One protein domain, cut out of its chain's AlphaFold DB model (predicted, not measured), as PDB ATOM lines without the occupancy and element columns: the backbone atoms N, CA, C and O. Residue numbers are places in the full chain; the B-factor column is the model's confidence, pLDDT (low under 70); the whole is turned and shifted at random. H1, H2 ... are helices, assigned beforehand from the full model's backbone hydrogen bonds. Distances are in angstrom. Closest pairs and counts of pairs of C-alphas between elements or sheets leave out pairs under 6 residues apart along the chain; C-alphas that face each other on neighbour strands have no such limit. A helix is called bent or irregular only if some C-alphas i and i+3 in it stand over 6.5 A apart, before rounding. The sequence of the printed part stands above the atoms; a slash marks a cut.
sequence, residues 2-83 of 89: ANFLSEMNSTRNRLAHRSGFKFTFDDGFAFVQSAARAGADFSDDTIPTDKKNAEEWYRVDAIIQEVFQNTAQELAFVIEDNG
ATOM      1  N   ALA A   2     -38.203  20.319 -16.222       75.25
ATOM      2  CA  ALA A   2     -37.343  19.250 -16.780       75.25
ATOM      3  C   ALA A   2     -36.398  18.547 -15.772       75.25
ATOM      4  O   ALA A   2     -36.220  17.328 -15.828       75.25
ATOM      5  N   ASN A   3     -35.826  19.303 -14.827       73.81
ATOM      6  CA  ASN A   3     -34.955  18.753 -13.780       73.81
ATOM      7  C   ASN A   3     -35.718  17.823 -12.828       73.81
ATOM      8  O   ASN A   3     -35.258  16.722 -12.544       73.81
ATOM      9  N   PHE A   4     -36.912  18.240 -12.406       76.25
ATOM     10  CA  PHE A   4     -37.781  17.456 -11.537       76.25
ATOM     11  C   PHE A   4     -38.242  16.154 -12.219       76.25
ATOM     12  O   PHE A   4     -38.132  15.076 -11.639       76.25
ATOM     13  N   LEU A   5     -38.643  16.211 -13.496       77.06
ATOM     14  CA  LEU A   5     -39.016  15.011 -14.261       77.06
ATOM     15  C   LEU A   5     -37.846  14.025 -14.415       77.06
ATOM     16  O   LEU A   5     -38.034  12.809 -14.336       77.06
ATOM     17  N   SER A   6     -36.628  14.539 -14.605       79.75
ATOM     18  CA  SER A   6     -35.418  13.709 -14.673       79.75
ATOM     19  C   SER A   6     -35.135  13.011 -13.339       79.75
ATOM     20  O   SER A   6     -34.805  11.822 -13.313       79.75
ATOM     21  N   GLU A   7     -35.310  13.727 -12.229       79.88
ATOM     22  CA  GLU A   7     -35.161  13.198 -10.873       79.88
ATOM     23  C   GLU A   7     -36.212  12.115 -10.577       79.88
ATOM     24  O   GLU A   7     -35.875  11.024 -10.106       79.88
ATOM     25  N   MET A   8     -37.471  12.357 -10.960       80.31
ATOM     26  CA  MET A   8     -38.571  11.404 -10.797       80.31
ATOM     27  C   MET A   8     -38.307  10.117 -11.586       80.31
ATOM     28  O   MET A   8     -38.479   9.014 -11.062       80.31
ATOM     29  N   ASN A   9     -37.810  10.237 -12.821       80.06
ATOM     30  CA  ASN A   9     -37.459   9.086 -13.651       80.06
ATOM     31  C   ASN A   9     -36.304   8.264 -13.046       80.06
ATOM     32  O   ASN A   9     -36.351   7.032 -13.030       80.06
ATOM     33  N   SER A  10     -35.289   8.931 -12.486       80.12
ATOM     34  CA  SER A  10     -34.188   8.268 -11.774       80.12
ATOM     35  C   SER A  10     -34.694   7.457 -10.578       80.12
ATOM     36  O   SER A  10     -34.373   6.271 -10.445       80.12
ATOM     37  N   THR A  11     -35.558   8.040  -9.744       76.00
ATOM     38  CA  THR A  11     -36.125   7.328  -8.590       76.00
ATOM     39  C   THR A  11     -37.062   6.202  -9.003       76.00
ATOM     40  O   THR A  11     -36.973   5.107  -8.446       76.00
ATOM     41  N   ARG A  12     -37.889   6.400 -10.036       79.31
ATOM     42  CA  ARG A  12     -38.707   5.330 -10.622       79.31
ATOM     43  C   ARG A  12     -37.840   4.160 -11.078       79.31
ATOM     44  O   ARG A  12     -38.180   3.011 -10.799       79.31
ATOM     45  N   ASN A  13     -36.709   4.427 -11.729       74.94
ATOM     46  CA  ASN A  13     -35.774   3.380 -12.140       74.94
ATOM     47  C   ASN A  13     -35.151   2.667 -10.929       74.94
ATOM     48  O   ASN A  13     -35.119   1.438 -10.900       74.94
ATOM     49  N   ARG A  14     -34.739   3.396  -9.883       75.12
ATOM     50  CA  ARG A  14     -34.224   2.794  -8.634       75.12
ATOM     51  C   ARG A  14     -35.256   1.891  -7.948       75.12
ATOM     52  O   ARG A  14     -34.901   0.800  -7.502       75.12
ATOM     53  N   LEU A  15     -36.522   2.310  -7.909       73.19
ATOM     54  CA  LEU A  15     -37.643   1.525  -7.381       73.19
ATOM     55  C   LEU A  15     -37.906   0.264  -8.213       73.19
ATOM     56  O   LEU A  15     -38.025  -0.834  -7.662       73.19
ATOM     57  N   ALA A  16     -37.953   0.406  -9.541       70.50
ATOM     58  CA  ALA A  16     -38.179  -0.700 -10.469       70.50
ATOM     59  C   ALA A  16     -37.073  -1.763 -10.383       70.50
ATOM     60  O   ALA A  16     -37.350  -2.959 -10.480       70.50
ATOM     61  N   HIS A  17     -35.831  -1.344 -10.131       69.31
ATOM     62  CA  HIS A  17     -34.687  -2.245 -10.045       69.31
ATOM     63  C   HIS A  17     -34.539  -2.986  -8.700       69.31
ATOM     64  O   HIS A  17     -33.534  -3.670  -8.519       69.31
ATOM     65  N   ARG A  18     -35.524  -2.916  -7.779       57.56
ATOM     66  CA  ARG A  18     -35.662  -3.735  -6.539       57.56
ATOM     67  C   ARG A  18     -34.356  -4.028  -5.772       57.56
ATOM     68  O   ARG A  18     -34.215  -5.054  -5.110       57.56
ATOM     69  N   SER A  19     -33.401  -3.108  -5.816       53.44
ATOM     70  CA  SER A  19     -32.070  -3.282  -5.234       53.44
ATOM     71  C   SER A  19     -32.010  -2.583  -3.882       53.44
ATOM     72  O   SER A  19     -31.444  -1.501  -3.781       53.44
ATOM     73  N   GLY A  20     -32.675  -3.131  -2.861       63.69
ATOM     74  CA  GLY A  20     -32.565  -2.664  -1.466       63.69
ATOM     75  C   GLY A  20     -32.970  -1.208  -1.182       63.69
ATOM     76  O   GLY A  20     -32.868  -0.763  -0.041       63.69
ATOM     77  N   PHE A  21     -33.436  -0.465  -2.186       71.00
ATOM     78  CA  PHE A  21     -33.837   0.925  -2.054       71.00
ATOM     79  C   PHE A  21     -35.214   0.993  -1.394       71.00
ATOM     80  O   PHE A  21     -36.203   0.500  -1.940       71.00
ATOM     81  N   LYS A  22     -35.267   1.591  -0.203       77.25
ATOM     82  CA  LYS A  22     -36.511   1.956   0.470       77.25
ATOM     83  C   LYS A  22     -36.711   3.446   0.283       77.25
ATOM     84  O   LYS A  22     -35.876   4.219   0.733       77.25
ATOM     85  N   PHE A  23     -37.805   3.812  -0.369       79.06
ATOM     86  CA  PHE A  23     -38.224   5.199  -0.462       79.06
ATOM     87  C   PHE A  23     -38.644   5.684   0.925       79.06
ATOM     88  O   PHE A  23     -39.501   5.074   1.570       79.06
ATOM     89  N   THR A  24     -37.989   6.732   1.399       87.50
ATOM     90  CA  THR A  24     -38.214   7.331   2.715       87.50
ATOM     91  C   THR A  24     -39.037   8.611   2.595       87.50
ATOM     92  O   THR A  24     -39.234   9.136   1.499       87.50
ATOM     93  N   PHE A  25     -39.516   9.132   3.728       87.25
ATOM     94  CA  PHE A  25     -40.148  10.451   3.752       87.25
ATOM     95  C   PHE A  25     -39.207  11.535   3.219       87.25
ATOM     96  O   PHE A  25     -39.630  12.374   2.435       87.25
ATOM     97  N   ASP A  26     -37.921  11.464   3.561       88.19
ATOM     98  CA  ASP A  26     -36.915  12.425   3.110       88.19
ATOM     99  C   ASP A  26     -36.760  12.440   1.588       88.19
ATOM    100  O   ASP A  26     -36.648  13.515   0.996       88.19
ATOM    101  N   ASP A  27     -36.814  11.266   0.951       85.88
ATOM    102  CA  ASP A  27     -36.802  11.155  -0.510       85.88
ATOM    103  C   ASP A  27     -38.045  11.830  -1.120       85.88
ATOM    104  O   ASP A  27     -37.939  12.576  -2.093       85.88
ATOM    105  N   GLY A  28     -39.223  11.604  -0.530       86.06
ATOM    106  CA  GLY A  28     -40.475  12.228  -0.963       86.06
ATOM    107  C   GLY A  28     -40.507  13.739  -0.747       86.06
ATOM    108  O   GLY A  28     -40.917  14.486  -1.631       86.06
ATOM    109  N   PHE A  29     -40.020  14.212   0.395       88.50
ATOM    110  CA  PHE A  29     -39.972  15.634   0.706       88.50
ATOM    111  C   PHE A  29     -38.994  16.379  -0.213       88.50
ATOM    112  O   PHE A  29     -39.293  17.476  -0.683       88.50
ATOM    113  N   ALA A  30     -37.856  15.765  -0.558       87.50
ATOM    114  CA  ALA A  30     -36.952  16.312  -1.569       87.50
ATOM    115  C   ALA A  30     -37.647  16.459  -2.937       87.50
ATOM    116  O   ALA A  30     -37.474  17.482  -3.606       87.50
ATOM    117  N   PHE A  31     -38.492  15.494  -3.316       85.44
ATOM    118  CA  PHE A  31     -39.301  15.593  -4.530       85.44
ATOM    119  C   PHE A  31     -40.297  16.738  -4.496       85.44
ATOM    120  O   PHE A  31     -40.386  17.481  -5.469       85.44
ATOM    121  N   VAL A  32     -41.002  16.907  -3.383       86.88
ATOM    122  CA  VAL A  32     -41.923  18.027  -3.185       86.88
ATOM    123  C   VAL A  32     -41.198  19.360  -3.355       86.88
ATOM    124  O   VAL A  32     -41.661  20.228  -4.089       86.88
ATOM    125  N   GLN A  33     -40.019  19.520  -2.751       88.44
ATOM    126  CA  GLN A  33     -39.235  20.747  -2.901       88.44
ATOM    127  C   GLN A  33     -38.761  20.972  -4.341       88.44
ATOM    128  O   GLN A  33     -38.747  22.107  -4.822       88.44
ATOM    129  N   SER A  34     -38.363  19.902  -5.030       85.44
ATOM    130  CA  SER A  34     -37.963  19.940  -6.440       85.44
ATOM    131  C   SER A  34     -39.144  20.334  -7.341       85.44
ATOM    132  O   SER A  34     -38.993  21.200  -8.206       85.44
ATOM    133  N   ALA A  35     -40.337  19.792  -7.077       83.06
ATOM    134  CA  ALA A  35     -41.583  20.119  -7.763       83.06
ATOM    135  C   ALA A  35     -42.027  21.571  -7.510       83.06
ATOM    136  O   ALA A  35     -42.291  22.299  -8.466       83.06
ATOM    137  N   ALA A  36     -42.007  22.041  -6.260       87.31
ATOM    138  CA  ALA A  36     -42.360  23.422  -5.915       87.31
ATOM    139  C   ALA A  36     -41.427  24.435  -6.602       87.31
ATOM    140  O   ALA A  36     -41.874  25.393  -7.227       87.31
ATOM    141  N   ARG A  37     -40.109  24.180  -6.603       86.38
ATOM    142  CA  ARG A  37     -39.132  24.994  -7.362       86.38
ATOM    143  C   ARG A  37     -39.355  24.941  -8.871       86.38
ATOM    144  O   ARG A  37     -38.924  25.841  -9.589       86.38
ATOM    145  N   ALA A  38     -39.955  23.861  -9.358       80.31
ATOM    146  CA  ALA A  38     -40.287  23.674 -10.757       80.31
ATOM    147  C   ALA A  38     -41.607  24.342 -11.167       80.31
ATOM    148  O   ALA A  38     -41.889  24.302 -12.367       80.31
ATOM    149  N   GLY A  39     -42.334  24.960 -10.226       80.69
ATOM    150  CA  GLY A  39     -43.587  25.679 -10.452       80.69
ATOM    151  C   GLY A  39     -44.851  24.891 -10.103       80.69
ATOM    152  O   GLY A  39     -45.933  25.397 -10.363       80.69
ATOM    153  N   ALA A  40     -44.730  23.683  -9.538       80.81
ATOM    154  CA  ALA A  40     -45.898  22.918  -9.110       80.81
ATOM    155  C   ALA A  40     -46.593  23.617  -7.937       80.81
ATOM    156  O   ALA A  40     -45.938  23.968  -6.951       80.81
ATOM    157  N   ASP A  41     -47.906  23.781  -8.061       81.62
ATOM    158  CA  ASP A  41     -48.763  24.301  -7.002       81.62
ATOM    159  C   ASP A  41     -49.216  23.152  -6.095       81.62
ATOM    160  O   ASP A  41     -49.541  22.066  -6.581       81.62
ATOM    161  N   PHE A  42     -49.187  23.371  -4.783       82.62
ATOM    162  CA  PHE A  42     -49.535  22.360  -3.784       82.62
ATOM    163  C   PHE A  42     -50.802  22.772  -3.048       82.62
ATOM    164  O   PHE A  42     -51.059  23.950  -2.827       82.62
ATOM    165  N   SER A  43     -51.579  21.780  -2.616       81.81
ATOM    166  CA  SER A  43     -52.823  22.009  -1.875       81.81
ATOM    167  C   SER A  43     -52.619  22.735  -0.534       81.81
ATOM    168  O   SER A  43     -53.551  23.364  -0.029       81.81
ATOM    169  N   ASP A  44     -51.410  22.665   0.028       84.94
ATOM    170  CA  ASP A  44     -50.997  23.326   1.263       84.94
ATOM    171  C   ASP A  44     -49.519  23.761   1.170       84.94
ATOM    172  O   ASP A  44     -48.627  22.946   0.918       84.94
ATOM    173  N   ASP A  45     -49.243  25.044   1.418       85.50
ATOM    174  CA  ASP A  45     -47.897  25.638   1.379       85.50
ATOM    175  C   ASP A  45     -46.922  25.023   2.397       85.50
ATOM    176  O   ASP A  45     -45.698  25.106   2.228       85.50
ATOM    177  N   THR A  46     -47.425  24.396   3.462       85.31
ATOM    178  CA  THR A  46     -46.598  23.706   4.462       85.31
ATOM    179  C   THR A  46     -45.949  22.443   3.903       85.31
ATOM    180  O   THR A  46     -44.856  22.083   4.348       85.31
ATOM    181  N   ILE A  47     -46.542  21.829   2.871       85.31
ATOM    182  CA  ILE A  47     -46.046  20.605   2.228       85.31
ATOM    183  C   ILE A  47     -44.622  20.794   1.673       85.31
ATOM    184  O   ILE A  47     -43.770  19.962   1.983       85.31
ATOM    185  N   PRO A  48     -44.293  21.857   0.909       88.94
ATOM    186  CA  PRO A  48     -42.918  22.105   0.459       88.94
ATOM    187  C   PRO A  48     -42.026  22.875   1.440       88.94
ATOM    188  O   PRO A  48     -40.798  22.876   1.267       88.94
ATOM    189  N   THR A  49     -42.595  23.555   2.439       89.19
ATOM    190  CA  THR A  49     -41.849  24.528   3.260       89.19
ATOM    191  C   THR A  49     -41.489  24.039   4.659       89.19
ATOM    192  O   THR A  49     -40.441  24.434   5.175       89.19
ATOM    193  N   ASP A  50     -42.278  23.145   5.258       91.38
ATOM    194  CA  ASP A  50     -42.075  22.675   6.628       91.38
ATOM    195  C   ASP A  50     -41.999  21.149   6.684       91.38
ATOM    196  O   ASP A  50     -43.002  20.447   6.789       91.38
ATOM    197  N   LYS A  51     -40.767  20.629   6.675       90.75
ATOM    198  CA  LYS A  51     -40.501  19.184   6.703       90.75
ATOM    199  C   LYS A  51     -41.157  18.483   7.888       90.75
ATOM    200  O   LYS A  51     -41.643  17.369   7.739       90.75
ATOM    201  N   LYS A  52     -41.137  19.111   9.066       90.69
ATOM    202  CA  LYS A  52     -41.605  18.475  10.296       90.69
ATOM    203  C   LYS A  52     -43.123  18.331  10.270       90.69
ATOM    204  O   LYS A  52     -43.630  17.243  10.525       90.69
ATOM    205  N   ASN A  53     -43.822  19.411   9.932       89.38
ATOM    206  CA  ASN A  53     -45.278  19.391   9.829       89.38
ATOM    207  C   ASN A  53     -45.737  18.530   8.645       89.38
ATOM    208  O   ASN A  53     -46.666  17.740   8.790       89.38
ATOM    209  N   ALA A  54     -45.021  18.574   7.516       86.81
ATOM    210  CA  ALA A  54     -45.287  17.700   6.380       86.81
ATOM    211  C   ALA A  54     -45.164  16.207   6.753       86.81
ATOM    212  O   ALA A  54     -45.998  15.393   6.356       86.81
ATOM    213  N   GLU A  55     -44.160  15.837   7.556       89.50
ATOM    214  CA  GLU A  55     -43.972  14.454   8.016       89.50
ATOM    215  C   GLU A  55     -45.071  14.003   8.975       89.50
ATOM    216  O   GLU A  55     -45.578  12.884   8.860       89.50
ATOM    217  N   GLU A  56     -45.466  14.883   9.894       88.81
ATOM    218  CA  GLU A  56     -46.494  14.607  10.895       88.81
ATOM    219  C   GLU A  56     -47.894  14.485  10.274       88.81
ATOM    220  O   GLU A  56     -48.668  13.614  10.677       88.81
ATOM    221  N   TRP A  57     -48.217  15.324   9.284       87.19
ATOM    222  CA  TRP A  57     -49.574  15.434   8.737       87.19
ATOM    223  C   TRP A  57     -49.817  14.548   7.514       87.19
ATOM    224  O   TRP A  57     -50.889  13.956   7.398       87.19
ATOM    225  N   TYR A  58     -48.834  14.424   6.618       81.62
ATOM    226  CA  TYR A  58     -49.020  13.778   5.312       81.62
ATOM    227  C   TYR A  58     -48.359  12.403   5.230       81.62
ATOM    228  O   TYR A  58     -48.834  11.531   4.503       81.62
ATOM    229  N   ARG A  59     -47.292  12.171   6.010       83.75
ATOM    230  CA  ARG A  59     -46.491  10.936   5.948       83.75
ATOM    231  C   ARG A  59     -46.001  10.664   4.510       83.75
ATOM    232  O   ARG A  59     -46.102  11.503   3.618       83.75
ATOM    233  N   VAL A  60     -45.358   9.520   4.271       78.12
ATOM    234  CA  VAL A  60     -44.690   9.267   2.976       78.12
ATOM    235  C   VAL A  60     -45.679   9.037   1.831       78.12
ATOM    236  O   VAL A  60     -45.402   9.388   0.689       78.12
ATOM    237  N   ASP A  61     -46.828   8.441   2.126       79.12
ATOM    238  CA  ASP A  61     -47.846   8.039   1.165       79.12
ATOM    239  C   ASP A  61     -48.594   9.233   0.570       79.12
ATOM    240  O   ASP A  61     -48.710   9.306  -0.657       79.12
ATOM    241  N   ALA A  62     -49.015  10.209   1.384       78.88
ATOM    242  CA  ALA A  62     -49.684  11.393   0.845       78.88
ATOM    243  C   ALA A  62     -48.705  12.340   0.127       78.88
ATOM    244  O   ALA A  62     -49.072  12.932  -0.880       78.88
ATOM    245  N   ILE A  63     -47.436  12.406   0.555       80.25
ATOM    246  CA  ILE A  63     -46.379  13.130  -0.176       80.25
ATOM    247  C   ILE A  63     -46.173  12.548  -1.578       80.25
ATOM    248  O   ILE A  63     -46.087  13.289  -2.556       80.25
ATOM    249  N   ILE A  64     -46.105  11.218  -1.689       77.06
ATOM    250  CA  ILE A  64     -46.020  10.541  -2.987       77.06
ATOM    251  C   ILE A  64     -47.235  10.922  -3.835       77.06
ATOM    252  O   ILE A  64     -47.073  11.314  -4.990       77.06
ATOM    253  N   GLN A  65     -48.437  10.830  -3.269       80.12
ATOM    254  CA  GLN A  65     -49.665  11.135  -3.990       80.12
ATOM    255  C   GLN A  65     -49.689  12.577  -4.523       80.12
ATOM    256  O   GLN A  65     -49.918  12.758  -5.717       80.12
ATOM    257  N   GLU A  66     -49.386  13.568  -3.683       78.50
ATOM    258  CA  GLU A  66     -49.319  14.988  -4.060       78.50
ATOM    259  C   GLU A  66     -48.315  15.229  -5.192       78.50
ATOM    260  O   GLU A  66     -48.648  15.822  -6.217       78.50
ATOM    261  N   VAL A  67     -47.100  14.682  -5.076       77.06
ATOM    262  CA  VAL A  67     -46.077  14.824  -6.123       77.06
ATOM    263  C   VAL A  67     -46.567  14.242  -7.447       77.06
ATOM    264  O   VAL A  67     -46.465  14.905  -8.478       77.06
ATOM    265  N   PHE A  68     -47.104  13.020  -7.453       74.94
ATOM    266  CA  PHE A  68     -47.542  12.383  -8.697       74.94
ATOM    267  C   PHE A  68     -48.770  13.063  -9.309       74.94
ATOM    268  O   PHE A  68     -48.814  13.207 -10.531       74.94
ATOM    269  N   GLN A  69     -49.735  13.504  -8.496       80.06
ATOM    270  CA  GLN A  69     -50.923  14.208  -8.984       80.06
ATOM    271  C   GLN A  69     -50.559  15.570  -9.582       80.06
ATOM    272  O   GLN A  69     -50.903  15.819 -10.737       80.06
ATOM    273  N   ASN A  70     -49.777  16.387  -8.871       77.31
ATOM    274  CA  ASN A  70     -49.393  17.719  -9.353       77.31
ATOM    275  C   ASN A  70     -48.519  17.620 -10.609       77.31
ATOM    276  O   ASN A  70     -48.701  18.367 -11.566       77.31
ATOM    277  N   THR A  71     -47.634  16.622 -10.674       71.56
ATOM    278  CA  THR A  71     -46.839  16.352 -11.883       71.56
ATOM    279  C   THR A  71     -47.700  15.942 -13.070       71.56
ATOM    280  O   THR A  71     -47.451  16.387 -14.188       71.56
ATOM    281  N   ALA A  72     -48.682  15.063 -12.856       75.31
ATOM    282  CA  ALA A  72     -49.566  14.603 -13.921       75.31
ATOM    283  C   ALA A  72     -50.432  15.746 -14.459       75.31
ATOM    284  O   ALA A  72     -50.581  15.870 -15.672       75.31
ATOM    285  N   GLN A  73     -50.949  16.593 -13.569       78.19
ATOM    286  CA  GLN A  73     -51.741  17.762 -13.932       78.19
ATOM    287  C   GLN A  73     -50.910  18.791 -14.709       78.19
ATOM    288  O   GLN A  73     -51.338  19.263 -15.756       78.19
ATOM    289  N   GLU A  74     -49.685  19.065 -14.269       75.62
ATOM    290  CA  GLU A  74     -48.795  19.998 -14.959       75.62
ATOM    291  C   GLU A  74     -48.352  19.474 -16.335       75.62
ATOM    292  O   GLU A  74     -48.317  20.212 -17.318       75.62
ATOM    293  N   LEU A  75     -48.073  18.169 -16.450       70.81
ATOM    294  CA  LEU A  75     -47.839  17.530 -17.747       70.81
ATOM    295  C   LEU A  75     -49.072  17.617 -18.650       70.81
ATOM    296  O   LEU A  75     -48.915  17.795 -19.858       70.81
ATOM    297  N   ALA A  76     -50.274  17.502 -18.084       73.94
ATOM    298  CA  ALA A  76     -51.508  17.658 -18.835       73.94
ATOM    299  C   ALA A  76     -51.649  19.084 -19.383       73.94
ATOM    300  O   ALA A  76     -51.848  19.237 -20.585       73.94
ATOM    301  N   PHE A  77     -51.415  20.116 -18.569       78.62
ATOM    302  CA  PHE A  77     -51.427  21.504 -19.047       78.62
ATOM    303  C   PHE A  77     -50.408  21.751 -20.161       78.62
ATOM    304  O   PHE A  77     -50.752  22.318 -21.194       78.62
ATOM    305  N   VAL A  78     -49.181  21.236 -20.030       73.38
ATOM    306  CA  VAL A  78     -48.174  21.334 -21.102       73.38
ATOM    307  C   VAL A  78     -48.654  20.657 -22.392       73.38
ATOM    308  O   VAL A  78     -48.405  21.163 -23.486       73.38
ATOM    309  N   ILE A  79     -49.318  19.507 -22.295       74.81
ATOM    310  CA  ILE A  79     -49.853  18.779 -23.453       74.81
ATOM    311  C   ILE A  79     -51.005  19.567 -24.108       74.81
ATOM    312  O   ILE A  79     -51.021  19.692 -25.337       74.81
ATOM    313  N   GLU A  80     -51.905  20.149 -23.311       76.81
ATOM    314  CA  GLU A  80     -52.999  21.017 -23.777       76.81
ATOM    315  C   GLU A  80     -52.488  22.278 -24.481       76.81
ATOM    316  O   GLU A  80     -52.901  22.570 -25.606       76.81
ATOM    317  N   ASP A  81     -51.514  22.968 -23.885       78.69
ATOM    318  CA  ASP A  81     -50.903  24.184 -24.439       78.69
ATOM    319  C   ASP A  81     -50.200  23.937 -25.784       78.69
ATOM    320  O   ASP A  81     -50.082  24.839 -26.615       78.69
ATOM    321  N   ASN A  82     -49.755  22.700 -26.035       76.25
ATOM    322  CA  ASN A  82     -49.151  22.286 -27.304       76.25
ATOM    323  C   ASN A  82     -50.173  21.710 -28.306       76.25
ATOM    324  O   ASN A  82     -49.789  21.088 -29.299       76.25
ATOM    325  N   GLY A  83     -51.472  21.936 -28.078       73.94
ATOM    326  CA  GLY A  83     -52.549  21.643 -29.029       73.94
ATOM    327  C   GLY A  83     -53.061  20.204 -29.003       73.94
ATOM    328  O   GLY A  83     -53.784  19.801 -29.914       73.94
TER     329      GLY A  83
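This is residues 2 to 83 of the 89 residues of the protein "Glycyl-tRNA synthetase alpha subunit" of Nostoc azollae (strain 0708) (UniProt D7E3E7). One long helix, H5, has a shorter helix, H2, packed beside its first part, and H1 folds back on H2 to make a helical hairpin that meets only at one part of each helix. H2 sits in the middle of the contacts, while the two small helices H3 and H4 form a corner, with H3 packed on H2 and H4 close to where H5 begins; the end of H5, from residue 76, sticks out with the last residues to 83. The printed part has 82 residues with five named helices, in the order H1, H2, H3, H4, H5, and no named strand, and its class is all helix. It is compact, with a radius of gyration of the C-alphas of 13.1 A, and its outline is flat, spanning 40 by 32 by 17 A.

H5, residues 59 to 81, touches H2, residues 25 to 37, at a shallow tilt of 28 degrees, the same way; their closest C-alphas, of Phe 25 and Val 60, are 4.8 A apart. H2 is the hub, touching three helices. H1, residues 2 to 16, touches H2 with residues 4 to 8 alone, and H2 touches it with residues 31 to 35 alone; the closest C-alphas, of Phe 4 and Ser 34, are 5.7 A apart. This hairpin has a shallow tilt of 22 degrees, opposite ways. H1 and H5 are near each other. H3, residues 46 to 49, touches H2, with the C-alphas of Gln 33 and Pro 48 closest at 5.2 A. H4, residues 51 to 57, and H3 touch only at the corner, closest at the C-alphas of Ile 47 and Ala 54, 5.1 A apart. H4 and H5 meet only through their link. H1 is apart from H3 and H4. In H1, H2, H4 and H5 every O i to N i+4 pair is within hydrogen-bond range; H3 is too short for such a pair.

H5 is 33.4 A long and ends at C-alpha 81, (-50.903, 24.184, -24.439). It is neither bent nor irregular, but only just: C-alphas 59 and 62 are 6.0 A apart. H1 is 20.9 A long and begins at C-alpha 2, (-37.343, 19.250, -16.780). H2 is 18.3 A long, from C-alpha 25 at (-40.148, 10.451, 3.752). H4 measures 10.0 A and H3 5.0 A.

The two C-alphas farthest apart, of Gly 20 and Gly 83, are 41.8 A apart. The printed part has no cut. The links H3 to H4 and H4 to H5 are tight, and H1 to H2 and H2 to H3 are short. The mean pLDDT of the printed part is 80.0, and residues 17 to 20 are under 70.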